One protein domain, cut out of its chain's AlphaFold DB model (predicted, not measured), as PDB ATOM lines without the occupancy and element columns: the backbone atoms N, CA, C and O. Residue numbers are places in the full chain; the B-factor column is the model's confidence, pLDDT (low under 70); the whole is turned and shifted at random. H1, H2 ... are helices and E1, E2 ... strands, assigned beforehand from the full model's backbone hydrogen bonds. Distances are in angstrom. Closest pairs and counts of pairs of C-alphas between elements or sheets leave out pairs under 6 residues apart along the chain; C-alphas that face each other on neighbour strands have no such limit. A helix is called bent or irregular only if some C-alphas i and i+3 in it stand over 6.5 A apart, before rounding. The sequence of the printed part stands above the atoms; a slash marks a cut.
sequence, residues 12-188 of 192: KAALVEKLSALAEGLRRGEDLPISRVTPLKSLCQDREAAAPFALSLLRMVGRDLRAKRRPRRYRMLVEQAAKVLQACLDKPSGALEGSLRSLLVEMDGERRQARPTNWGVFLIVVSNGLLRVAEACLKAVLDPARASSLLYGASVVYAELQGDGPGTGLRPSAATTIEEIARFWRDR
ATOM      1  N   LYS A  12     109.599  42.997 -48.697       92.31
ATOM      2  CA  LYS A  12     108.949  41.681 -48.567       92.31
ATOM      3  C   LYS A  12     109.528  40.694 -49.581       92.31
ATOM      4  O   LYS A  12     109.890  39.592 -49.175       92.31
ATOM      5  N   ALA A  13     109.719  41.115 -50.831       93.19
ATOM      6  CA  ALA A  13     110.361  40.308 -51.866       93.19
ATOM      7  C   ALA A  13     111.764  39.850 -51.446       93.19
ATOM      8  O   ALA A  13     112.041  38.655 -51.415       93.19
ATOM      9  N   ALA A  14     112.605  40.767 -50.962       95.31
ATOM     10  CA  ALA A  14     113.944  40.424 -50.485       95.31
ATOM     11  C   ALA A  14     113.951  39.416 -49.314       95.31
ATOM     12  O   ALA A  14     114.896  38.641 -49.162       95.31
ATOM     13  N   LEU A  15     112.927  39.419 -48.451       95.75
ATOM     14  CA  LEU A  15     112.798  38.433 -47.371       95.75
ATOM     15  C   LEU A  15     112.399  37.052 -47.902       95.75
ATOM     16  O   LEU A  15     112.929  36.054 -47.417       95.75
ATOM     17  N   VAL A  16     111.497  36.998 -48.883       95.50
ATOM     18  CA  VAL A  16     111.084  35.751 -49.545       95.50
ATOM     19  C   VAL A  16     112.246  35.146 -50.330       95.50
ATOM     20  O   VAL A  16     112.504  33.950 -50.205       95.50
ATOM     21  N   GLU A  17     113.030  35.967 -51.027       95.31
ATOM     22  CA  GLU A  17     114.237  35.515 -51.728       95.31
ATOM     23  C   GLU A  17     115.279  34.928 -50.774       95.31
ATOM     24  O   GLU A  17     115.847  33.870 -51.039       95.31
ATOM     25  N   LYS A  18     115.461  35.522 -49.588       95.94
ATOM     26  CA  LYS A  18     116.332  34.938 -48.553       95.94
ATOM     27  C   LYS A  18     115.871  33.551 -48.099       95.94
ATOM     28  O   LYS A  18     116.717  32.719 -47.785       95.94
ATOM     29  N   LEU A  19     114.562  33.294 -48.040       95.50
ATOM     30  CA  LEU A  19     114.033  31.967 -47.701       95.50
ATOM     31  C   LEU A  19     114.194  30.973 -48.851       95.50
ATOM     32  O   LEU A  19     114.508  29.810 -48.607       95.50
ATOM     33  N   SER A  20     114.034  31.424 -50.090       95.38
ATOM     34  CA  SER A  20     114.264  30.598 -51.279       95.38
ATOM     35  C   SER A  20     115.731  30.179 -51.380       95.38
ATOM     36  O   SER A  20     116.024  28.988 -51.465       95.38
ATOM     37  N   ALA A  21     116.658  31.129 -51.226       95.31
ATOM     38  CA  ALA A  21     118.092  30.856 -51.185       95.31
ATOM     39  C   ALA A  21     118.475  29.923 -50.022       95.31
ATOM     40  O   ALA A  21     119.352  29.070 -50.162       95.31
ATOM     41  N   LEU A  22     117.792  30.047 -48.876       94.50
ATOM     42  CA  LEU A  22     117.956  29.128 -47.752       94.50
ATOM     43  C   LEU A  22     117.549  27.698 -48.135       94.50
ATOM     44  O   LEU A  22     118.305  26.768 -47.872       94.50
ATOM     45  N   ALA A  23     116.396  27.514 -48.786       94.56
ATOM     46  CA  ALA A  23     115.964  26.201 -49.263       94.56
ATOM     47  C   ALA A  23     116.942  25.601 -50.289       94.56
ATOM     48  O   ALA A  23     117.223  24.406 -50.248       94.56
ATOM     49  N   GLU A  24     117.494  26.421 -51.185       95.12
ATOM     50  CA  GLU A  24     118.511  25.987 -52.147       95.12
ATOM     51  C   GLU A  24     119.814  25.545 -51.483       95.12
ATOM     52  O   GLU A  24     120.356  24.510 -51.865       95.12
ATOM     53  N   GLY A  25     120.296  26.279 -50.475       93.38
ATOM     54  CA  GLY A  25     121.461  25.861 -49.689       93.38
ATOM     55  C   GLY A  25     121.244  24.501 -49.032       93.38
ATOM     56  O   GLY A  25     122.057  23.593 -49.195       93.38
ATOM     57  N   LEU A  26     120.084  24.304 -48.398       93.19
ATOM     58  CA  LEU A  26     119.721  23.013 -47.808       93.19
ATOM     59  C   LEU A  26     119.660  21.893 -48.864       93.19
ATOM     60  O   LEU A  26     120.144  20.792 -48.613       93.19
ATOM     61  N   ARG A  27     119.139  22.160 -50.071       93.19
ATOM     62  CA  ARG A  27     119.142  21.184 -51.183       93.19
ATOM     63  C   ARG A  27     120.542  20.796 -51.645       93.19
ATOM     64  O   ARG A  27     120.735  19.657 -52.058       93.19
ATOM     65  N   ARG A  28     121.507  21.715 -51.576       94.31
ATOM     66  CA  ARG A  28     122.922  21.426 -51.861       94.31
ATOM     67  C   ARG A  28     123.599  20.601 -50.763       94.31
ATOM     68  O   ARG A  28     124.770  20.268 -50.905       94.31
ATOM     69  N   GLY A  29     122.879  20.247 -49.697       89.94
ATOM     70  CA  GLY A  29     123.412  19.471 -48.583       89.94
ATOM     71  C   GLY A  29     124.058  20.327 -47.493       89.94
ATOM     72  O   GLY A  29     124.751  19.777 -46.644       89.94
ATOM     73  N   GLU A  30     123.855  21.647 -47.500       88.69
ATOM     74  CA  GLU A  30     124.405  22.531 -46.470       88.69
ATOM     75  C   GLU A  30     123.652  22.352 -45.140       88.69
ATOM     76  O   GLU A  30     122.420  22.373 -45.106       88.69
ATOM     77  N   ASP A  31     124.386  22.243 -44.031       85.12
ATOM     78  CA  ASP A  31     123.830  22.416 -42.688       85.12
ATOM     79  C   ASP A  31     123.856  23.903 -42.332       85.12
ATOM     80  O   ASP A  31     124.915  24.537 -42.276       85.12
ATOM     81  N   LEU A  32     122.681  24.484 -42.094       87.19
ATOM     82  CA  LEU A  32     122.545  25.926 -41.896       87.19
ATOM     83  C   LEU A  32     122.022  26.240 -40.493       87.19
ATOM     84  O   LEU A  32     121.126  25.560 -39.987       87.19
ATOM     85  N   PRO A  33     122.535  27.288 -39.824       87.12
ATOM     86  CA  PRO A  33     122.086  27.606 -38.479       87.12
ATOM     87  C   PRO A  33     120.621  28.046 -38.501       87.12
ATOM     88  O   PRO A  33     120.200  28.802 -39.379       87.12
ATOM     89  N   ILE A  34     119.848  27.636 -37.490       84.56
ATOM     90  CA  ILE A  34     118.410  27.945 -37.405       84.56
ATOM     91  C   ILE A  34     118.133  29.458 -37.406       84.56
ATOM     92  O   ILE A  34     117.100  29.912 -37.883       84.56
ATOM     93  N   SER A  35     119.094  30.282 -36.976       85.81
ATOM     94  CA  SER A  35     119.011  31.746 -37.058       85.81
ATOM     95  C   SER A  35     118.822  32.278 -38.489       85.81
ATOM     96  O   SER A  35     118.351  33.405 -38.664       85.81
ATOM     97  N   ARG A  36     119.110  31.483 -39.528       88.56
ATOM     98  CA  ARG A  36     118.864  31.846 -40.932       88.56
ATOM     99  C   ARG A  36     117.378  31.918 -41.292       88.56
ATOM    100  O   ARG A  36     117.062  32.601 -42.260       88.56
ATOM    101  N   VAL A  37     116.463  31.337 -40.502       89.44
ATOM    102  CA  VAL A  37     115.008  31.511 -40.719       89.44
ATOM    103  C   VAL A  37     114.446  32.822 -40.159       89.44
ATOM    104  O   VAL A  37     113.245  33.071 -40.241       89.44
ATOM    105  N   THR A  38     115.288  33.711 -39.626       90.81
ATOM    106  CA  THR A  38     114.868  35.033 -39.129       90.81
ATOM    107  C   THR A  38     114.057  35.894 -40.109       90.81
ATOM    108  O   THR A  38     113.209  36.637 -39.604       90.81
ATOM    109  N   PRO A  39     114.182  35.799 -41.454       94.00
ATOM    110  CA  PRO A  39     113.262  36.488 -42.363       94.00
ATOM    111  C   PRO A  39     111.783  36.164 -42.101       94.00
ATOM    112  O   PRO A  39     110.940  37.058 -42.199       94.00
ATOM    113  N   LEU A  40     111.465  34.937 -41.657       93.38
ATOM    114  CA  LEU A  40     110.098  34.551 -41.282       93.38
ATOM    115  C   LEU A  40     109.540  35.387 -40.144       93.38
ATOM    116  O   LEU A  40     108.343  35.648 -40.117       93.38
ATOM    117  N   LYS A  41     110.384  35.843 -39.214       93.25
ATOM    118  CA  LYS A  41     109.925  36.672 -38.099       93.25
ATOM    119  C   LYS A  41     109.281  37.958 -38.610       93.25
ATOM    120  O   LYS A  41     108.250  38.359 -38.083       93.25
ATOM    121  N   SER A  42     109.869  38.583 -39.630       93.94
ATOM    122  CA  SER A  42     109.319  39.789 -40.255       93.94
ATOM    123  C   SER A  42     108.091  39.491 -41.110       93.94
ATOM    124  O   SER A  42     107.127  40.243 -41.049       93.94
ATOM    125  N   LEU A  43     108.085  38.388 -41.861       95.06
ATOM    126  CA  LEU A  43     106.936  38.000 -42.687       95.06
ATOM    127  C   LEU A  43     105.701  37.694 -41.822       95.06
ATOM    128  O   LEU A  43     104.624  38.232 -42.063       95.06
ATOM    129  N   CYS A  44     105.874  36.957 -40.722       95.94
ATOM    130  CA  CYS A  44     104.809  36.654 -39.761       95.94
ATOM    131  C   CYS A  44     104.240  37.892 -39.036       95.94
ATOM    132  O   CYS A  44     103.290  37.751 -38.271       95.94
ATOM    133  N   GLN A  45     104.806  39.094 -39.196       94.50
ATOM    134  CA  GLN A  45     104.194  40.332 -38.679       94.50
ATOM    135  C   GLN A  45     103.007  40.801 -39.531       94.50
ATOM    136  O   GLN A  45     102.236  41.654 -39.089       94.50
ATOM    137  N   ASP A  46     102.845  40.247 -40.732       93.81
ATOM    138  CA  ASP A  46     101.709  40.509 -41.601       93.81
ATOM    139  C   ASP A  46     100.434  39.865 -41.033       93.81
ATOM    140  O   ASP A  46     100.210  38.655 -41.131       93.81
ATOM    141  N   ARG A  47      99.597  40.693 -40.400       91.62
ATOM    142  CA  ARG A  47      98.367  40.251 -39.729       91.62
ATOM    143  C   ARG A  47      97.355  39.650 -40.698       91.62
ATOM    144  O   ARG A  47      96.674  38.698 -40.332       91.62
ATOM    145  N   GLU A  48      97.275  40.167 -41.921       92.44
ATOM    146  CA  GLU A  48      96.351  39.651 -42.935       92.44
ATOM    147  C   GLU A  48      96.797  38.282 -43.454       92.44
ATOM    148  O   GLU A  48      95.972  37.462 -43.851       92.44
ATOM    149  N   ALA A  49      98.104  38.014 -43.451       95.25
ATOM    150  CA  ALA A  49      98.645  36.721 -43.846       95.25
ATOM    151  C   ALA A  49      98.619  35.675 -42.719       95.25
ATOM    152  O   ALA A  49      98.775  34.492 -43.010       95.25
ATOM    153  N   ALA A  50      98.394  36.063 -41.459       95.25
ATOM    154  CA  ALA A  50      98.528  35.165 -40.311       95.25
ATOM    155  C   ALA A  50      97.610  33.931 -40.388       95.25
ATOM    156  O   ALA A  50      98.087  32.802 -40.288       95.25
ATOM    157  N   ALA A  51      96.305  34.124 -40.594       95.38
ATOM    158  CA  ALA A  51      95.359  33.010 -40.664       95.38
ATOM    159  C   ALA A  51      95.518  32.154 -41.945       95.38
ATOM    160  O   ALA A  51      95.560  30.926 -41.821       95.38
ATOM    161  N   PRO A  52      95.713  32.735 -43.149       97.50
ATOM    162  CA  PRO A  52      96.082  31.959 -44.337       97.50
ATOM    163  C   PRO A  52      97.380  31.158 -44.159       97.50
ATOM    164  O   PRO A  52      97.455  29.995 -44.562       97.50
ATOM    165  N   PHE A  53      98.390  31.740 -43.508       98.06
ATOM    166  CA  PHE A  53      99.658  31.062 -43.250       98.06
ATOM    167  C   PHE A  53      99.498  29.920 -42.246       98.06
ATOM    168  O   PHE A  53      99.997  28.820 -42.478       98.06
ATOM    169  N   ALA A  54      98.738  30.141 -41.170       97.88
ATOM    170  CA  ALA A  54      98.377  29.111 -40.198       97.88
ATOM    171  C   ALA A  54      97.694  27.909 -40.873       97.88
ATOM    172  O   ALA A  54      98.009  26.756 -40.572       97.88
ATOM    173  N   LEU A  55      96.793  28.165 -41.826       98.12
ATOM    174  CA  LEU A  55      96.140  27.115 -42.600       98.12
ATOM    175  C   LEU A  55      97.120  26.371 -43.513       98.12
ATOM    176  O   LEU A  55      97.066  25.141 -43.588       98.12
ATOM    177  N   SER A  56      98.020  27.093 -44.184       97.88
ATOM    178  CA  SER A  56      99.078  26.485 -44.994       97.88
ATOM    179  C   SER A  56      99.938  25.539 -44.147       97.88
ATOM    180  O   SER A  56     100.067  24.357 -44.476       97.88
ATOM    181  N   LEU A  57     100.413  26.001 -42.983       97.31
ATOM    182  CA  LEU A  57     101.161  25.183 -42.022       97.31
ATOM    183  C   LEU A  57     100.376  23.946 -41.569       97.31
ATOM    184  O   LEU A  57     100.917  22.842 -41.594       97.31
ATOM    185  N   LEU A  58      99.092  24.084 -41.217       96.69
ATOM    186  CA  LEU A  58      98.249  22.944 -40.834       96.69
ATOM    187  C   LEU A  58      98.130  21.897 -41.947       96.69
ATOM    188  O   LEU A  58      98.157  20.695 -41.670       96.69
ATOM    189  N   ARG A  59      98.020  22.326 -43.207       97.69
ATOM    190  CA  ARG A  59      97.964  21.414 -44.359       97.69
ATOM    191  C   ARG A  59      99.282  20.670 -44.555       97.69
ATOM    192  O   ARG A  59      99.251  19.464 -44.814       97.69
ATOM    193  N   MET A  60     100.418  21.351 -44.397       95.94
ATOM    194  CA  MET A  60     101.745  20.723 -44.426       95.94
ATOM    195  C   MET A  60     101.877  19.675 -43.311       95.94
ATOM    196  O   MET A  60     102.118  18.500 -43.591       95.94
ATOM    197  N   VAL A  61     101.551  20.047 -42.069       95.25
ATOM    198  CA  VAL A  61     101.530  19.131 -40.917       95.25
ATOM    199  C   VAL A  61     100.621  17.924 -41.168       95.25
ATOM    200  O   VAL A  61     101.002  16.791 -40.880       95.25
ATOM    201  N   GLY A  62      99.426  18.134 -41.726       95.25
ATOM    202  CA  GLY A  62      98.499  17.053 -42.062       95.25
ATOM    203  C   GLY A  62      99.076  16.064 -43.081       95.25
ATOM    204  O   GLY A  62      98.905  14.852 -42.918       95.25
ATOM    205  N   ARG A  63      99.799  16.551 -44.103       95.25
ATOM    206  CA  ARG A  63     100.516  15.691 -45.062       95.25
ATOM    207  C   ARG A  63     101.596  14.864 -44.363       95.25
ATOM    208  O   ARG A  63     101.615  13.647 -44.542       95.25
ATOM    209  N   ASP A  64     102.392  15.474 -43.493       92.25
ATOM    210  CA  ASP A  64     103.460  14.773 -42.772       92.25
ATOM    211  C   ASP A  64     102.943  13.749 -41.768       92.25
ATOM    212  O   ASP A  64     103.495  12.655 -41.654       92.25
ATOM    213  N   LEU A  65     101.863  14.057 -41.044       91.56
ATOM    214  CA  LEU A  65     101.234  13.098 -40.135       91.56
ATOM    215  C   LEU A  65     100.757  11.848 -40.890       91.56
ATOM    216  O   LEU A  65     100.848  10.739 -40.353       91.56
ATOM    217  N   ARG A  66     100.267  12.010 -42.129       92.19
ATOM    218  CA  ARG A  66      99.896  10.894 -43.014       92.19
ATOM    219  C   ARG A  66     101.122  10.131 -43.505       92.19
ATOM    220  O   ARG A  66     101.159   8.914 -43.331       92.19
ATOM    221  N   ALA A  67     102.123  10.826 -44.041       90.50
ATOM    222  CA  ALA A  67     103.343  10.213 -44.565       90.50
ATOM    223  C   ALA A  67     104.100   9.417 -43.486       90.50
ATOM    224  O   ALA A  67     104.455   8.260 -43.694       90.50
ATOM    225  N   LYS A  68     104.239   9.987 -42.282       87.94
ATOM    226  CA  LYS A  68     104.912   9.372 -41.123       87.94
ATOM    227  C   LYS A  68     104.020   8.370 -40.363       87.94
ATOM    228  O   LYS A  68     104.354   7.994 -39.241       87.94
ATOM    229  N   ARG A  69     102.863   7.976 -40.926       88.19
ATOM    230  CA  ARG A  69     101.885   7.013 -40.364       88.19
ATOM    231  C   ARG A  69     101.561   7.250 -38.881       88.19
ATOM    232  O   ARG A  69     101.419   6.312 -38.098       88.19
ATOM    233  N   ARG A  70     101.434   8.518 -38.478       87.44
ATOM    234  CA  ARG A  70     101.149   8.895 -37.085       87.44
ATOM    235  C   ARG A  70      99.742   8.433 -36.661       87.44
ATOM    236  O   ARG A  70      98.887   8.196 -37.531       87.44
ATOM    237  N   PRO A  71      99.472   8.318 -35.342       90.25
ATOM    238  CA  PRO A  71      98.177   7.884 -34.824       90.25
ATOM    239  C   PRO A  71      96.995   8.549 -35.533       90.25
ATOM    240  O   PRO A  71      97.006   9.753 -35.804       90.25
ATOM    241  N   ARG A  72      95.964   7.751 -35.847       90.62
ATOM    242  CA  ARG A  72      94.768   8.205 -36.582       90.62
ATOM    243  C   ARG A  72      94.137   9.433 -35.929       90.62
ATOM    244  O   ARG A  72      93.741  10.357 -36.630       90.62
ATOM    245  N   ARG A  73      94.113   9.462 -34.597       92.00
ATOM    246  CA  ARG A  73      93.567  10.563 -33.806       92.00
ATOM    247  C   ARG A  73      94.245  11.905 -34.101       92.00
ATOM    248  O   ARG A  73      93.548  12.884 -34.339       92.00
ATOM    249  N   TYR A  74      95.575  11.944 -34.199       92.19
ATOM    250  CA  TYR A  74      96.311  13.177 -34.512       92.19
ATOM    251  C   TYR A  74      95.999  13.682 -35.918       92.19
ATOM    252  O   TYR A  74      95.792  14.875 -36.118       92.19
ATOM    253  N   ARG A  75      95.923  12.761 -36.886       93.88
ATOM    254  CA  ARG A  75      95.539  13.083 -38.264       93.88
ATOM    255  C   ARG A  75      94.143  13.702 -38.311       93.88
ATOM    256  O   ARG A  75      93.985  14.767 -38.893       93.88
ATOM    257  N   MET A  76      93.176  13.090 -37.626       95.06
ATOM    258  CA  MET A  76      91.803  13.597 -37.552       95.06
ATOM    259  C   MET A  76      91.726  14.995 -36.930       95.06
ATOM    260  O   MET A  76      91.050  15.856 -37.482       95.06
ATOM    261  N   LEU A  77      92.437  15.243 -35.824       95.88
ATOM    262  CA  LEU A  77      92.436  16.555 -35.168       95.88
ATOM    263  C   LEU A  77      93.007  17.654 -36.071       95.88
ATOM    264  O   LEU A  77      92.411  18.722 -36.185       95.88
ATOM    265  N   VAL A  78      94.132  17.397 -36.748       96.25
ATOM    266  CA  VAL A  78      94.743  18.378 -37.661       96.25
ATOM    267  C   VAL A  78      93.893  18.596 -38.913       96.25
ATOM    268  O   VAL A  78      93.732  19.733 -39.351       96.25
ATOM    269  N   GLU A  79      93.305  17.541 -39.478       96.50
ATOM    270  CA  GLU A  79      92.395  17.657 -40.624       96.50
ATOM    271  C   GLU A  79      91.130  18.447 -40.268       96.50
ATOM    272  O   GLU A  79      90.712  19.313 -41.037       96.50
ATOM    273  N   GLN A  80      90.546  18.199 -39.094       97.31
ATOM    274  CA  GLN A  80      89.386  18.945 -38.616       97.31
ATOM    275  C   GLN A  80      89.741  20.412 -38.341       97.31
ATOM    276  O   GLN A  80      89.007  21.304 -38.761       97.31
ATOM    277  N   ALA A  81      90.893  20.675 -37.721       97.12
ATOM    278  CA  ALA A  81      91.409  22.026 -37.513       97.12
ATOM    279  C   ALA A  81      91.594  22.789 -38.829       97.12
ATOM    280  O   ALA A  81      91.166  23.936 -38.930       97.12
ATOM    281  N   ALA A  82      92.158  22.151 -39.857       97.44
ATOM    282  CA  ALA A  82      92.311  22.766 -41.173       97.44
ATOM    283  C   ALA A  82      90.954  23.099 -41.823       97.44
ATOM    284  O   ALA A  82      90.814  24.162 -42.425       97.44
ATOM    285  N   LYS A  83      89.944  22.227 -41.681       97.38
ATOM    286  CA  LYS A  83      88.584  22.477 -42.192       97.38
ATOM    287  C   LYS A  83      87.911  23.654 -41.490       97.38
ATOM    288  O   LYS A  83      87.398  24.541 -42.163       97.38
ATOM    289  N   VAL A  84      87.930  23.673 -40.156       96.38
ATOM    290  CA  VAL A  84      87.319  24.764 -39.379       96.38
ATOM    291  C   VAL A  84      88.042  26.080 -39.651       96.38
ATOM    292  O   VAL A  84      87.386  27.095 -39.849       96.38
ATOM    293  N   LEU A  85      89.376  26.073 -39.740       95.38
ATOM    294  CA  LEU A  85      90.135  27.282 -40.044       95.38
ATOM    295  C   LEU A  85      89.866  27.809 -41.462       95.38
ATOM    296  O   LEU A  85      89.735  29.017 -41.630       95.38
ATOM    297  N   GLN A  86      89.744  26.934 -42.466       96.69
ATOM    298  CA  GLN A  86      89.315  27.354 -43.806       96.69
ATOM    299  C   GLN A  86      87.926  28.004 -43.748       96.69
ATOM    300  O   GLN A  86      87.758  29.104 -44.258       96.69
ATOM    301  N   ALA A  87      86.968  27.392 -43.046       95.12
ATOM    302  CA  ALA A  87      85.641  27.980 -42.877       95.12
ATOM    303  C   ALA A  87      85.687  29.345 -42.159       95.12
ATOM    304  O   ALA A  87      84.929  30.241 -42.522       95.12
ATOM    305  N   CYS A  88      86.585  29.537 -41.182       91.69
ATOM    306  CA  CYS A  88      86.796  30.843 -40.545       91.69
ATOM    307  C   CYS A  88      87.295  31.899 -41.535       91.69
ATOM    308  O   CYS A  88      86.897  33.053 -41.421       91.69
ATOM    309  N   LEU A  89      88.184  31.519 -42.459       91.50
ATOM    310  CA  LEU A  89      88.697  32.421 -43.492       91.50
ATOM    311  C   LEU A  89      87.609  32.798 -44.500       91.50
ATOM    312  O   LEU A  89      87.540  33.954 -44.904       91.50
ATOM    313  N   ASP A  90      86.755  31.844 -44.868       93.19
ATOM    314  CA  ASP A  90      85.676  32.068 -45.832       93.19
ATOM    315  C   ASP A  90      84.545  32.912 -45.220       93.19
ATOM    316  O   ASP A  90      84.000  33.811 -45.862       93.19
ATOM    317  N   LYS A  91      84.178  32.623 -43.964       92.44
ATOM    318  CA  LYS A  91      83.121  33.328 -43.233       92.44
ATOM    319  C   LYS A  91      83.370  33.299 -41.717       92.44
ATOM    320  O   LYS A  91      82.952  32.351 -41.044       92.44
ATOM    321  N   PRO A  92      83.978  34.352 -41.145       87.75
ATOM    322  CA  PRO A  92      84.212  34.438 -39.708       87.75
ATOM    323  C   PRO A  92      82.906  34.340 -38.908       87.75
ATOM    324  O   PRO A  92      81.920  35.010 -39.216       87.75
ATOM    325  N   SER A  93      82.890  33.512 -37.863       89.75
ATOM    326  CA  SER A  93      81.773  33.456 -36.914       89.75
ATOM    327  C   SER A  93      82.225  32.970 -35.536       89.75
ATOM    328  O   SER A  93      83.143  32.155 -35.421       89.75
ATOM    329  N   GLY A  94      81.534  33.419 -34.483       86.75
ATOM    330  CA  GLY A  94      81.839  33.010 -33.106       86.75
ATOM    331  C   GLY A  94      81.703  31.499 -32.867       86.75
ATOM    332  O   GLY A  94      82.453  30.930 -32.077       86.75
ATOM    333  N   ALA A  95      80.810  30.820 -33.596       89.75
ATOM    334  CA  ALA A  95      80.661  29.363 -33.531       89.75
ATOM    335  C   ALA A  95      81.906  28.622 -34.054       89.75
ATOM    336  O   ALA A  95      82.320  27.605 -33.490       89.75
ATOM    337  N   LEU A  96      82.541  29.150 -35.105       89.56
ATOM    338  CA  LEU A  96      83.774  28.579 -35.635       89.56
ATOM    339  C   LEU A  96      84.957  28.844 -34.697       89.56
ATOM    340  O   LEU A  96      85.748  27.934 -34.461       89.56
ATOM    341  N   GLU A  97      85.038  30.021 -34.070       90.56
ATOM    342  CA  GLU A  97      86.033  30.251 -33.014       90.56
ATOM    343  C   GLU A  97      85.856  29.295 -31.829       90.56
ATOM    344  O   GLU A  97      86.836  28.752 -31.319       90.56
ATOM    345  N   GLY A  98      84.611  29.070 -31.391       93.38
ATOM    346  CA  GLY A  98      84.290  28.070 -30.370       93.38
ATOM    347  C   GLY A  98      84.791  26.682 -30.769       93.38
ATOM    348  O   GLY A  98      85.474  26.026 -29.987       93.38
ATOM    349  N   SER A  99      84.566  26.293 -32.025       94.62
ATOM    350  CA  SER A  99      85.056  25.026 -32.582       94.62
ATOM    351  C   SER A  99      86.590  24.934 -32.580       94.62
ATOM    352  O   SER A  99      87.145  23.894 -32.225       94.62
ATOM    353  N   LEU A 100      87.300  26.019 -32.917       94.31
ATOM    354  CA  LEU A 100      88.765  26.070 -32.834       94.31
ATOM    355  C   LEU A 100      89.268  25.934 -31.388       94.31
ATOM    356  O   LEU A 100      90.254  25.235 -31.148       94.31
ATOM    357  N   ARG A 101      88.590  26.565 -30.417       95.44
ATOM    358  CA  ARG A 101      88.914  26.433 -28.986       95.44
ATOM    359  C   ARG A 101      88.705  24.996 -28.496       95.44
ATOM    360  O   ARG A 101      89.579  24.471 -27.812       95.44
ATOM    361  N   SER A 102      87.615  24.338 -28.889       95.81
ATOM    362  CA  SER A 102      87.374  22.924 -28.561       95.81
ATOM    363  C   SER A 102      88.463  22.011 -29.125       95.81
ATOM    364  O   SER A 102      89.017  21.194 -28.392       95.81
ATOM    365  N   LEU A 103      88.857  22.208 -30.386       95.94
ATOM    366  CA  LEU A 103      89.945  21.441 -31.000       95.94
ATOM    367  C   LEU A 103      91.285  21.652 -30.288       95.94
ATOM    368  O   LEU A 103      92.050  20.701 -30.143       95.94
ATOM    369  N   LEU A 104      91.571  22.867 -29.807       93.94
ATOM    370  CA  LEU A 104      92.760  23.128 -28.994       93.94
ATOM    371  C   LEU A 104      92.768  22.330 -27.688       93.94
ATOM    372  O   LEU A 104      93.818  21.808 -27.316       93.94
ATOM    373  N   VAL A 105      91.622  22.226 -27.011       92.56
ATOM    374  CA  VAL A 105      91.486  21.418 -25.789       92.56
ATOM    375  C   VAL A 105      91.724  19.942 -26.098       92.56
ATOM    376  O   VAL A 105      92.477  19.285 -25.384       92.56
ATOM    377  N   GLU A 106      91.152  19.424 -27.189       93.12
ATOM    378  CA  GLU A 106      91.379  18.037 -27.605       93.12
ATOM    379  C   GLU A 106      92.856  17.766 -27.935       93.12
ATOM    380  O   GLU A 106      93.408  16.761 -27.491       93.12
ATOM    381  N   MET A 107      93.526  18.666 -28.665       91.50
ATOM    382  CA  MET A 107      94.956  18.532 -28.977       91.50
ATOM    383  C   MET A 107      95.841  18.571 -27.721       91.50
ATOM    384  O   MET A 107      96.793  17.793 -27.627       91.50
ATOM    385  N   ASP A 108      95.532  19.435 -26.748       86.06
ATOM    386  CA  ASP A 108      96.258  19.490 -25.472       86.06
ATOM    387  C   ASP A 108      96.030  18.213 -24.646       86.06
ATOM    388  O   ASP A 108      96.992  17.663 -24.107       86.06
ATOM    389  N   GLY A 109      94.805  17.674 -24.630       85.31
ATOM    390  CA  GLY A 109      94.479  16.402 -23.975       85.31
ATOM    391  C   GLY A 109      95.230  15.202 -24.565       85.31
ATOM    392  O   GLY A 109      95.738  14.361 -23.829       85.31
ATOM    393  N   GLU A 110      95.399  15.152 -25.888       84.69
ATOM    394  CA  GLU A 110      96.208  14.113 -26.543       84.69
ATOM    395  C   GLU A 110      97.696  14.178 -26.163       84.69
ATOM    396  O   GLU A 110      98.386  13.152 -26.137       84.69
ATOM    397  N   ARG A 111      98.209  15.381 -25.878       78.25
ATOM    398  CA  ARG A 111      99.593  15.579 -25.429       78.25
ATOM    399  C   ARG A 111      99.767  15.328 -23.948       78.25
ATOM    400  O   ARG A 111     100.827  14.851 -23.556       78.25
ATOM    401  N   ARG A 112      98.780  15.678 -23.129       75.25
ATOM    402  CA  ARG A 112      98.816  15.543 -21.671       75.25
ATOM    403  C   ARG A 112      98.038  14.305 -21.259       75.25
ATOM    404  O   ARG A 112      96.874  14.378 -20.881       75.25
ATOM    405  N   GLN A 113      98.704  13.158 -21.286       68.50
ATOM    406  CA  GLN A 113      98.105  11.923 -20.795       68.50
ATOM    407  C   GLN A 113      98.315  11.826 -19.286       68.50
ATOM    408  O   GLN A 113      99.425  11.577 -18.814       68.50
ATOM    409  N   ALA A 114      97.245  12.017 -18.519       61.62
ATOM    410  CA  ALA A 114      97.243  11.681 -17.103       61.62
ATOM    411  C   ALA A 114      97.315  10.155 -16.960       61.62
ATOM    412  O   ALA A 114      96.445   9.443 -17.466       61.62
ATOM    413  N   ARG A 115      98.352   9.643 -16.292       60.97
ATOM    414  CA  ARG A 115      98.437   8.224 -15.938       60.97
ATOM    415  C   ARG A 115      98.349   8.058 -14.426       60.97
ATOM    416  O   ARG A 115      99.123   8.700 -13.709       60.97
ATOM    417  N   PRO A 116      97.436   7.206 -13.932       54.94
ATOM    418  CA  PRO A 116      97.478   6.800 -12.540       54.94
ATOM    419  C   PRO A 116      98.741   5.967 -12.309       54.94
ATOM    420  O   PRO A 116      99.100   5.106 -13.113       54.94
ATOM    421  N   THR A 117      99.424   6.246 -11.209       65.12
ATOM    422  CA  THR A 117     100.565   5.476 -10.713       65.12
ATOM    423  C   THR A 117     100.328   5.131  -9.247       65.12
ATOM    424  O   THR A 117      99.483   5.741  -8.591       65.12
ATOM    425  N   ASN A 118     101.129   4.214  -8.702       64.19
ATOM    426  CA  ASN A 118     101.066   3.839  -7.285       64.19
ATOM    427  C   ASN A 118     101.401   5.002  -6.320       64.19
ATOM    428  O   ASN A 118     101.219   4.853  -5.118       64.19
ATOM    429  N   TRP A 119     101.857   6.152  -6.835       64.06
ATOM    430  CA  TRP A 119     102.207   7.357  -6.072       64.06
ATOM    431  C   TRP A 119     101.318   8.571  -6.409       64.06
ATOM    432  O   TRP A 119     101.658   9.699  -6.066       64.06
ATOM    433  N   GLY A 120     100.190   8.362  -7.102       71.81
ATOM    434  CA  GLY A 120      99.261   9.419  -7.523       71.81
ATOM    435  C   GLY A 120      99.152   9.575  -9.044       71.81
ATOM    436  O   GLY A 120      99.606   8.723  -9.812       71.81
ATOM    437  N   VAL A 121      98.516  10.659  -9.498       68.06
ATOM    438  CA  VAL A 121      98.334  10.959 -10.929       68.06
ATOM    439  C   VAL A 121      99.516  11.783 -11.435       68.06
ATOM    440  O   VAL A 121      99.688  12.929 -11.029       68.06
ATOM    441  N   PHE A 122     100.299  11.228 -12.362       62.22
ATOM    442  CA  PHE A 122     101.335  11.981 -13.075       62.22
ATOM    443  C   PHE A 122     100.840  12.377 -14.466       62.22
ATOM    444  O   PHE A 122     100.214  11.585 -15.176       62.22
ATOM    445  N   LEU A 123     101.154  13.605 -14.880       61.84
ATOM    446  CA  LEU A 123     100.942  14.062 -16.250       61.84
ATOM    447  C   LEU A 123     102.135  13.640 -17.109       61.84
ATOM    448  O   LEU A 123     103.227  14.191 -16.983       61.84
ATOM    449  N   ILE A 124     101.917  12.689 -18.014       61.34
ATOM    450  CA  ILE A 124     102.886  12.358 -19.055       61.34
ATOM    451  C   ILE A 124     102.629  13.283 -20.238       61.34
ATOM    452  O   ILE A 124     101.586  13.209 -20.892       61.34
ATOM    453  N   VAL A 125     103.599  14.149 -20.533       59.34
ATOM    454  CA  VAL A 125     103.581  14.954 -21.754       59.34
ATOM    455  C   VAL A 125     104.188  14.130 -22.884       59.34
ATOM    456  O   VAL A 125     105.406  13.996 -22.990       59.34
ATOM    457  N   VAL A 126     103.341  13.582 -23.749       60.88
ATOM    458  CA  VAL A 126     103.787  12.931 -24.981       60.88
ATOM    459  C   VAL A 126     104.185  14.032 -25.962       60.88
ATOM    460  O   VAL A 126     103.347  14.775 -26.479       60.88
ATOM    461  N   SER A 127     105.491  14.185 -26.196       62.59
ATOM    462  CA  SER A 127     105.999  15.176 -27.144       62.59
ATOM    463  C   SER A 127     105.667  14.748 -28.573       62.59
ATOM    464  O   SER A 127     106.308  13.867 -29.143       62.59
ATOM    465  N   ASN A 128     104.657  15.383 -29.169       78.56
ATOM    466  CA  ASN A 128     104.430  15.332 -30.606       78.56
ATOM    467  C   ASN A 128     104.645  16.726 -31.198       78.56
ATOM    468  O   ASN A 128     103.771  17.591 -31.128       78.56
ATOM    469  N   GLY A 129     105.824  16.933 -31.788       85.56
ATOM    470  CA  GLY A 129     106.198  18.210 -32.388       85.56
ATOM    471  C   GLY A 129     105.220  18.684 -33.467       85.56
ATOM    472  O   GLY A 129     104.878  19.860 -33.495       85.56
ATOM    473  N   LEU A 130     104.689  17.776 -34.292       90.62
ATOM    474  CA  LEU A 130     103.724  18.119 -35.344       90.62
ATOM    475  C   LEU A 130     102.387  18.599 -34.761       90.62
ATOM    476  O   LEU A 130     101.817  19.576 -35.242       90.62
ATOM    477  N   LEU A 131     101.914  17.972 -33.679       91.31
ATOM    478  CA  LEU A 131     100.697  18.415 -32.994       91.31
ATOM    479  C   LEU A 131     100.903  19.772 -32.297       91.31
ATOM    480  O   LEU A 131     100.025  20.629 -32.336       91.31
ATOM    481  N   ARG A 132     102.106  20.018 -31.759       92.00
ATOM    482  CA  ARG A 132     102.490  21.326 -31.204       92.00
ATOM    483  C   ARG A 132     102.479  22.438 -32.260       92.00
ATOM    484  O   ARG A 132     102.049  23.548 -31.949       92.00
ATOM    485  N   VAL A 133     102.932  22.160 -33.485       94.94
ATOM    486  CA  VAL A 133     102.844  23.109 -34.614       94.94
ATOM    487  C   VAL A 133     101.377  23.411 -34.932       94.94
ATOM    488  O   VAL A 133     101.012  24.580 -35.061       94.94
ATOM    489  N   ALA A 134     100.518  22.388 -34.976       95.75
ATOM    490  CA  ALA A 134      99.089  22.564 -35.231       95.75
ATOM    491  C   ALA A 134      98.390  23.427 -34.165       95.75
ATOM    492  O   ALA A 134      97.666  24.363 -34.503       95.75
ATOM    493  N   GLU A 135      98.658  23.188 -32.878       95.12
ATOM    494  CA  GLU A 135      98.137  24.035 -31.801       95.12
ATOM    495  C   GLU A 135      98.599  25.487 -31.913       95.12
ATOM    496  O   GLU A 135      97.822  26.403 -31.653       95.12
ATOM    497  N   ALA A 136      99.872  25.713 -32.253       95.94
ATOM    498  CA  ALA A 136     100.404  27.060 -32.409       95.94
ATOM    499  C   ALA A 136      99.686  27.810 -33.542       95.94
ATOM    500  O   ALA A 136      99.393  28.993 -33.381       95.94
ATOM    501  N   CYS A 137      99.326  27.115 -34.626       97.19
ATOM    502  CA  CYS A 137      98.520  27.674 -35.713       97.19
ATOM    503  C   CYS A 137      97.128  28.096 -35.225       97.19
ATOM    504  O   CYS A 137      96.696  29.213 -35.497       97.19
ATOM    505  N   LEU A 138      96.445  27.250 -34.447       96.44
ATOM    506  CA  LEU A 138      95.128  27.592 -33.899       96.44
ATOM    507  C   LEU A 138      95.191  28.739 -32.885       96.44
ATOM    508  O   LEU A 138      94.376  29.659 -32.936       96.44
ATOM    509  N   LYS A 139      96.193  28.727 -31.998       95.94
ATOM    510  CA  LYS A 139      96.435  29.813 -31.037       95.94
ATOM    511  C   LYS A 139      96.724  31.132 -31.750       95.94
ATOM    512  O   LYS A 139      96.241  32.158 -31.299       95.94
ATOM    513  N   ALA A 140      97.466  31.113 -32.857       95.94
ATOM    514  CA  ALA A 140      97.764  32.317 -33.629       95.94
ATOM    515  C   ALA A 140      96.511  32.960 -34.239       95.94
ATOM    516  O   ALA A 140      96.433  34.179 -34.330       95.94
ATOM    517  N   VAL A 141      95.530  32.151 -34.638       94.31
ATOM    518  CA  VAL A 141      94.262  32.646 -35.192       94.31
ATOM    519  C   VAL A 141      93.357  33.190 -34.087       94.31
ATOM    520  O   VAL A 141      92.735  34.232 -34.260       94.31
ATOM    521  N   LEU A 142      93.302  32.503 -32.944       94.56
ATOM    522  CA  LEU A 142      92.476  32.896 -31.798       94.56
ATOM    523  C   LEU A 142      93.064  34.063 -30.988       94.56
ATOM    524  O   LEU A 142      92.329  34.719 -30.255       94.56
ATOM    525  N   ASP A 143      94.369  34.311 -31.103       94.56
ATOM    526  CA  ASP A 143      95.080  35.410 -30.449       94.56
ATOM    527  C   ASP A 143      95.941  36.184 -31.470       94.56
ATOM    528  O   ASP A 143      97.150  35.936 -31.608       94.56
ATOM    529  N   PRO A 144      95.337  37.157 -32.182       91.06
ATOM    530  CA  PRO A 144      96.033  37.963 -33.180       91.06
ATOM    531  C   PRO A 144      97.235  38.740 -32.628       91.06
ATOM    532  O   PRO A 144      98.175  39.027 -33.372       91.06
ATOM    533  N   ALA A 145      97.241  39.078 -31.331       92.69
ATOM    534  CA  ALA A 145      98.349  39.800 -30.707       92.69
ATOM    535  C   ALA A 145      99.615  38.933 -30.622       92.69
ATOM    536  O   ALA A 145     100.734  39.445 -30.708       92.69
ATOM    537  N   ARG A 146      99.448  37.611 -30.511       94.88
ATOM    538  CA  ARG A 146     100.548  36.638 -30.456       94.88
ATOM    539  C   ARG A 146     100.793  35.914 -31.775       94.88
ATOM    540  O   ARG A 146     101.770  35.171 -31.866       94.88
ATOM    541  N   ALA A 147      99.964  36.137 -32.792       95.00
ATOM    542  CA  ALA A 147     100.029  35.430 -34.069       95.00
ATOM    543  C   ALA A 147     101.439  35.397 -34.674       95.00
ATOM    544  O   ALA A 147     101.933  34.333 -35.037       95.00
ATOM    545  N   SER A 148     102.121  36.544 -34.699       95.44
ATOM    546  CA  SER A 148     103.457  36.663 -35.289       95.44
ATOM    547  C   SER A 148     104.492  35.754 -34.617       95.44
ATOM    548  O   SER A 148     105.190  34.995 -35.293       95.44
ATOM    549  N   SER A 149     104.571  35.784 -33.284       95.38
ATOM    550  CA  SER A 149     105.545  34.983 -32.538       95.38
ATOM    551  C   SER A 149     105.186  33.498 -32.541       95.38
ATOM    552  O   SER A 149     106.080  32.656 -32.643       95.38
ATOM    553  N   LEU A 150     103.889  33.173 -32.494       96.69
ATOM    554  CA  LEU A 150     103.390  31.803 -32.564       96.69
ATOM    555  C   LEU A 150     103.670  31.160 -33.926       96.69
ATOM    556  O   LEU A 150     104.200  30.054 -33.955       96.69
ATOM    557  N   LEU A 151     103.379  31.842 -35.037       97.12
ATOM    558  CA  LEU A 151     103.595  31.307 -36.389       97.12
ATOM    559  C   LEU A 151     105.077  31.227 -36.751       97.12
ATOM    560  O   LEU A 151     105.505  30.248 -37.361       97.12
ATOM    561  N   TYR A 152     105.878  32.208 -36.325       96.56
ATOM    562  CA  TYR A 152     107.333  32.120 -36.437       96.56
ATOM    563  C   TYR A 152     107.872  30.897 -35.682       96.56
ATOM    564  O   TYR A 152     108.556  30.062 -36.271       96.56
ATOM    565  N   GLY A 153     107.510  30.744 -34.403       93.94
ATOM    566  CA  GLY A 153     107.944  29.605 -33.593       93.94
ATOM    567  C   GLY A 153     107.454  28.262 -34.140       93.94
ATOM    568  O   GLY A 153     108.209  27.294 -34.154       93.94
ATOM    569  N   ALA A 154     106.219  28.203 -34.641       94.94
ATOM    570  CA  ALA A 154     105.662  27.017 -35.283       94.94
ATOM    571  C   ALA A 154     106.462  26.621 -36.532       94.94
ATOM    572  O   ALA A 154     106.768  25.448 -36.706       94.94
ATOM    573  N   SER A 155     106.848  27.597 -37.357       94.94
ATOM    574  CA  SER A 155     107.636  27.366 -38.573       94.94
ATOM    575  C   SER A 155     109.046  26.861 -38.261       94.94
ATOM    576  O   SER A 155     109.509  25.920 -38.897       94.94
ATOM    577  N   VAL A 156     109.700  27.445 -37.248       91.81
ATOM    578  CA  VAL A 156     111.015  27.002 -36.745       91.81
ATOM    579  C   VAL A 156     110.943  25.543 -36.303       91.81
ATOM    580  O   VAL A 156     111.660  24.702 -36.837       91.81
ATOM    581  N   VAL A 157     110.015  25.231 -35.390       91.06
ATOM    582  CA  VAL A 157     109.823  23.867 -34.883       91.06
ATOM    583  C   VAL A 157     109.507  22.912 -36.030       91.06
ATOM    584  O   VAL A 157     110.011  21.795 -36.059       91.06
ATOM    585  N   TYR A 158     108.685  23.331 -36.991       92.38
ATOM    586  CA  TYR A 158     108.311  22.474 -38.106       92.38
ATOM    587  C   TYR A 158     109.494  22.138 -39.021       92.38
ATOM    588  O   TYR A 158     109.628  20.982 -39.422       92.38
ATOM    589  N   ALA A 159     110.368  23.107 -39.296       91.12
ATOM    590  CA  ALA A 159     111.584  22.883 -40.068       91.12
ATOM    591  C   ALA A 159     112.575  21.967 -39.327       91.12
ATOM    592  O   ALA A 159     113.126  21.047 -39.928       91.12
ATOM    593  N   GLU A 160     112.751  22.151 -38.015       88.25
ATOM    594  CA  GLU A 160     113.620  21.297 -37.190       88.25
ATOM    595  C   GLU A 160     113.141  19.834 -37.152       88.25
ATOM    596  O   GLU A 160     113.950  18.910 -37.192       88.25
ATOM    597  N   LEU A 161     111.822  19.601 -37.142       87.31
ATOM    598  CA  LEU A 161     111.221  18.257 -37.115       87.31
ATOM    599  C   LEU A 161     111.440  17.424 -38.386       87.31
ATOM    600  O   LEU A 161     111.049  16.251 -38.412       87.31
ATOM    601  N   GLN A 162     111.997  18.014 -39.444       83.44
ATOM    602  CA  GLN A 162     112.348  17.272 -40.653       83.44
ATOM    603  C   GLN A 162     113.740  16.648 -40.582       83.44
ATOM    604  O   GLN A 162     114.058  15.804 -41.412       83.44
ATOM    605  N   GLY A 163     114.573  17.031 -39.614       69.38
ATOM    606  CA  GLY A 163     115.893  16.440 -39.415       69.38
ATOM    607  C   GLY A 163     115.852  15.079 -38.720       69.38
ATOM    608  O   GLY A 163     115.182  14.928 -37.700       69.38
ATOM    609  N   ASP A 164     116.628  14.113 -39.217       63.00
ATOM    610  CA  ASP A 164     116.866  12.846 -38.518       63.00
ATOM    611  C   ASP A 164     118.056  12.974 -37.552       63.00
ATOM    612  O   ASP A 164     119.207  13.094 -37.966       63.00
ATOM    613  N   GLY A 165     117.793  12.934 -36.244       57.75
ATOM    614  CA  GLY A 165     118.817  12.851 -35.195       57.75
ATOM    615  C   GLY A 165     119.050  14.138 -34.386       57.75
ATOM    616  O   GLY A 165     118.455  15.182 -34.656       57.75
ATOM    617  N   PRO A 166     119.915  14.079 -33.356       50.09
ATOM    618  CA  PRO A 166     120.225  15.222 -32.503       50.09
ATOM    619  C   PRO A 166     121.110  16.222 -33.254       50.09
ATOM    620  O   PRO A 166     122.138  15.855 -33.816       50.09
ATOM    621  N   GLY A 167     120.692  17.484 -33.321       58.56
ATOM    622  CA  GLY A 167     121.475  18.566 -33.919       58.56
ATOM    623  C   GLY A 167     120.747  19.901 -33.817       58.56
ATOM    624  O   GLY A 167     119.518  19.939 -33.812       58.56
ATOM    625  N   THR A 168     121.507  20.986 -33.705       63.69
ATOM    626  CA  THR A 168     121.003  22.362 -33.660       63.69
ATOM    627  C   THR A 168     121.151  22.991 -35.043       63.69
ATOM    628  O   THR A 168     122.246  23.376 -35.441       63.69
ATOM    629  N   GLY A 169     120.062  23.099 -35.805       79.00
ATOM    630  CA  GLY A 169     120.109  23.721 -37.130       79.00
ATOM    631  C   GLY A 169     119.093  23.176 -38.123       79.00
ATOM    632  O   GLY A 169     118.378  22.211 -37.860       79.00
ATOM    633  N   LEU A 170     119.046  23.827 -39.281       84.69
ATOM    634  CA  LEU A 170     118.323  23.356 -40.449       84.69
ATOM    635  C   LEU A 170     119.191  22.349 -41.183       84.69
ATOM    636  O   LEU A 170     120.301  22.667 -41.608       84.69
ATOM    637  N   ARG A 171     118.646  21.150 -41.344       87.75
ATOM    638  CA  ARG A 171     119.277  20.071 -42.095       87.75
ATOM    639  C   ARG A 171     118.817  20.082 -43.546       87.75
ATOM    640  O   ARG A 171     117.726  20.596 -43.818       87.75
ATOM    641  N   PRO A 172     119.543  19.413 -44.453       89.19
ATOM    642  CA  PRO A 172     119.122  19.251 -45.843       89.19
ATOM    643  C   PRO A 172     117.679  18.750 -46.009       89.19
ATOM    644  O   PRO A 172     116.950  19.207 -46.885       89.19
ATOM    645  N   SER A 173     117.204  17.882 -45.110       88.75
ATOM    646  CA  SER A 173     115.827  17.370 -45.120       88.75
ATOM    647  C   SER A 173     114.747  18.431 -44.856       88.75
ATOM    648  O   SER A 173     113.588  18.227 -45.217       88.75
ATOM    649  N   ALA A 174     115.101  19.582 -44.277       90.56
ATOM    650  CA  ALA A 174     114.192  20.711 -44.095       90.56
ATOM    651  C   ALA A 174     114.006  21.549 -45.373       90.56
ATOM    652  O   ALA A 174     113.134  22.420 -45.393       90.56
ATOM    653  N   ALA A 175     114.782  21.296 -46.438       93.12
ATOM    654  CA  ALA A 175     114.741  22.073 -47.678       93.12
ATOM    655  C   ALA A 175     113.324  22.203 -48.250       93.12
ATOM    656  O   ALA A 175     112.867  23.313 -48.515       93.12
ATOM    657  N   THR A 176     112.605  21.082 -48.362       93.50
ATOM    658  CA  THR A 176     111.229  21.053 -48.879       93.50
ATOM    659  C   THR A 176     110.291  21.902 -48.025       93.50
ATOM    660  O   THR A 176     109.471  22.644 -48.554       93.50
ATOM    661  N   THR A 177     110.425  21.853 -46.698       93.88
ATOM    662  CA  THR A 177     109.594  22.655 -45.791       93.88
ATOM    663  C   THR A 177     109.885  24.147 -45.922       93.88
ATOM    664  O   THR A 177     108.949  24.941 -46.006       93.88
ATOM    665  N   ILE A 178     111.160  24.546 -45.960       95.44
ATOM    666  CA  ILE A 178     111.530  25.958 -46.134       95.44
ATOM    667  C   ILE A 178     111.062  26.474 -47.497       95.44
ATOM    668  O   ILE A 178     110.546  27.588 -47.573       95.44
ATOM    669  N   GLU A 179     111.166  25.663 -48.548       96.06
ATOM    670  CA  GLU A 179     110.659  26.014 -49.873       96.06
ATOM    671  C   GLU A 179     109.139  26.188 -49.892       96.06
ATOM    672  O   GLU A 179     108.650  27.160 -50.457       96.06
ATOM    673  N   GLU A 180     108.372  25.282 -49.285       96.56
ATOM    674  CA  GLU A 180     106.912  25.417 -49.236       96.56
ATOM    675  C   GLU A 180     106.477  26.657 -48.445       96.56
ATOM    676  O   GLU A 180     105.533  27.346 -48.837       96.56
ATOM    677  N   ILE A 181     107.200  26.991 -47.371       96.75
ATOM    678  CA  ILE A 181     106.991  28.240 -46.637       96.75
ATOM    679  C   ILE A 181     107.325  29.447 -47.525       96.75
ATOM    680  O   ILE A 181     106.536  30.389 -47.583       96.75
ATOM    681  N   ALA A 182     108.461  29.434 -48.226       96.69
ATOM    682  CA  ALA A 182     108.844  30.508 -49.141       96.69
ATOM    683  C   ALA A 182     107.804  30.685 -50.258       96.69
ATOM    684  O   ALA A 182     107.393  31.809 -50.535       96.69
ATOM    685  N   ARG A 183     107.311  29.578 -50.825       97.25
ATOM    686  CA  ARG A 183     106.259  29.555 -51.849       97.25
ATOM    687  C   ARG A 183     104.972  30.201 -51.352       97.25
ATOM    688  O   ARG A 183     104.446  31.062 -52.037       97.25
ATOM    689  N   PHE A 184     104.514  29.874 -50.141       97.38
ATOM    690  CA  PHE A 184     103.342  30.539 -49.565       97.38
ATOM    691  C   PHE A 184     103.500  32.068 -49.548       97.38
ATOM    692  O   PHE A 184     102.574  32.790 -49.916       97.38
ATOM    693  N   TRP A 185     104.661  32.573 -49.120       97.06
ATOM    694  CA  TRP A 185     104.898  34.016 -49.052       97.06
ATOM    695  C   TRP A 185     105.066  34.653 -50.432       97.06
ATOM    696  O   TRP A 185     104.608  35.778 -50.627       97.06
ATOM    697  N   ARG A 186     105.669  33.929 -51.382       96.19
ATOM    698  CA  ARG A 186     105.744  34.318 -52.792       96.19
ATOM    699  C   ARG A 186     104.339  34.526 -53.362       96.19
ATOM    700  O   ARG A 186     104.015  35.634 -53.787       96.19
ATOM    701  N   ASP A 187     103.484  33.513 -53.236       95.75
ATOM    702  CA  ASP A 187     102.101  33.536 -53.719       95.75
ATOM    703  C   ASP A 187     101.289  34.647 -53.030       95.75
ATOM    704  O   ASP A 187     100.550  35.389 -53.675       95.75
ATOM    705  N   ARG A 188     101.457  34.819 -51.709       93.62
ATOM    706  CA  ARG A 188     100.730  35.834 -50.923       93.62
ATOM    707  C   ARG A 188     101.054  37.269 -51.339       93.62
ATOM    708  O   ARG A 188     100.209  38.153 -51.141       93.62
TER     709      ARG A 188
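Overview. This is residues 12 to 188 of the 192 residues of an uncharacterized protein of Tautonia plasticadhaerens (UniProt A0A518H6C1). Six helices, H4 to H9, stand roughly side by side in an up-and-down bundle, with H7 and H8 in its middle; H1 lies alongside H9 at one end, and the short H2 and H3 fill in near H1 and H8. At the other end a thin hairpin of two strands, E1 and E2, sticks out beyond the end of H6. The printed part has 177 residues with nine named helices and two named strands, in the order H1 to H6, E1, E2, H7 to H9; the sheet, E1 - E2, is antiparallel and the class is mostly helix. The whole is compact, with a radius of gyration of the C-alphas of 16.8 A and spans of 53 by 41 by 27 A.

Along the chain. E1 is residues 112 to 117, 15.0 A from first to last C-alpha, and E2 is residues 120 to 125, 15.9 A. H6 is residues 94 to 111, 26.0 A, and H7 is residues 129 to 142, 20.1 A. H5 is residues 72 to 90, 27.2 A. H4, the longest helix, is residues 47 to 67, 30.8 A; it is irregular, with C-alphas 48 and 51 at 7.1 A. H8 is residues 147 to 160, 19.9 A. H9 is residues 172 to 188, 25.3 A, ending with C-alpha 188 at (100.730, 35.834, -50.923); it is irregular, but only just, with C-alphas 173 and 176 at 7.0 A. H1 is residues 12 to 27, 23.0 A, beginning with C-alpha 12 at (108.949, 41.681, -48.567). H2 is residues 34 to 37, 5.9 A, and H3 is residues 39 to 43, 6.5 A.

Arrangement. E1 and E2 form a hairpin, antiparallel, with 149 degrees between their directions; N 113 and O 124 are 2.9 A apart and N 117 and O 120 are 2.8 A apart, within hydrogen-bond range. H6 touches H7 at a shallow tilt of 25 degrees, the C-alphas of Leu 104 and Glu 135 being closest at 6.1 A. H5 and H6 are a hairpin at 22 degrees, closest at Cys 88 and Leu 96, 6.2 A between C-alphas. H4 and H7 touch, opposite ways at a shallow tilt of 25 degrees, with the C-alphas of Ala 54 and Cys 137 closest at 4.7 A. H7 and H8 are a hairpin at 14 degrees, closest at the C-alphas of Ala 140 and Ala 147, 3.9 A. H4 and H9 only just touch, with 3 pairs of C-alphas within 8 A, at a tilt of 36 degrees, only just steep. H1 and H9 touch, opposite ways at a shallow tilt of 22 degrees; the C-alphas of Leu 26 and Pro 172 are closest at 4.3 A. H3 touches H1, closest at the C-alphas of Leu 15 and Pro 39, 5.4 A, while H2 and H1 only just touch, with 3 pairs within 8 A. H1 and H7 are apart. In H1, H3, H5, H6, H7 and H8 every O i to N i+4 pair is within hydrogen-bond range; H4 has 15 of 17 and H9 11 of 13, and H2 is too short for such a pair.

Size, cuts and confidence. The two C-alphas farthest apart are those of Ala 13 and Asn 118, 58.3 A, while the first and last printed C-alphas are 10.4 A apart. The printed part has no cut. The link from H8 to H9, with 11 residues, is long. The mean pLDDT of the printed part is 89.2; 20 residues are under 70, namely residues 113 to 119, 121 to 127 and 163 to 168.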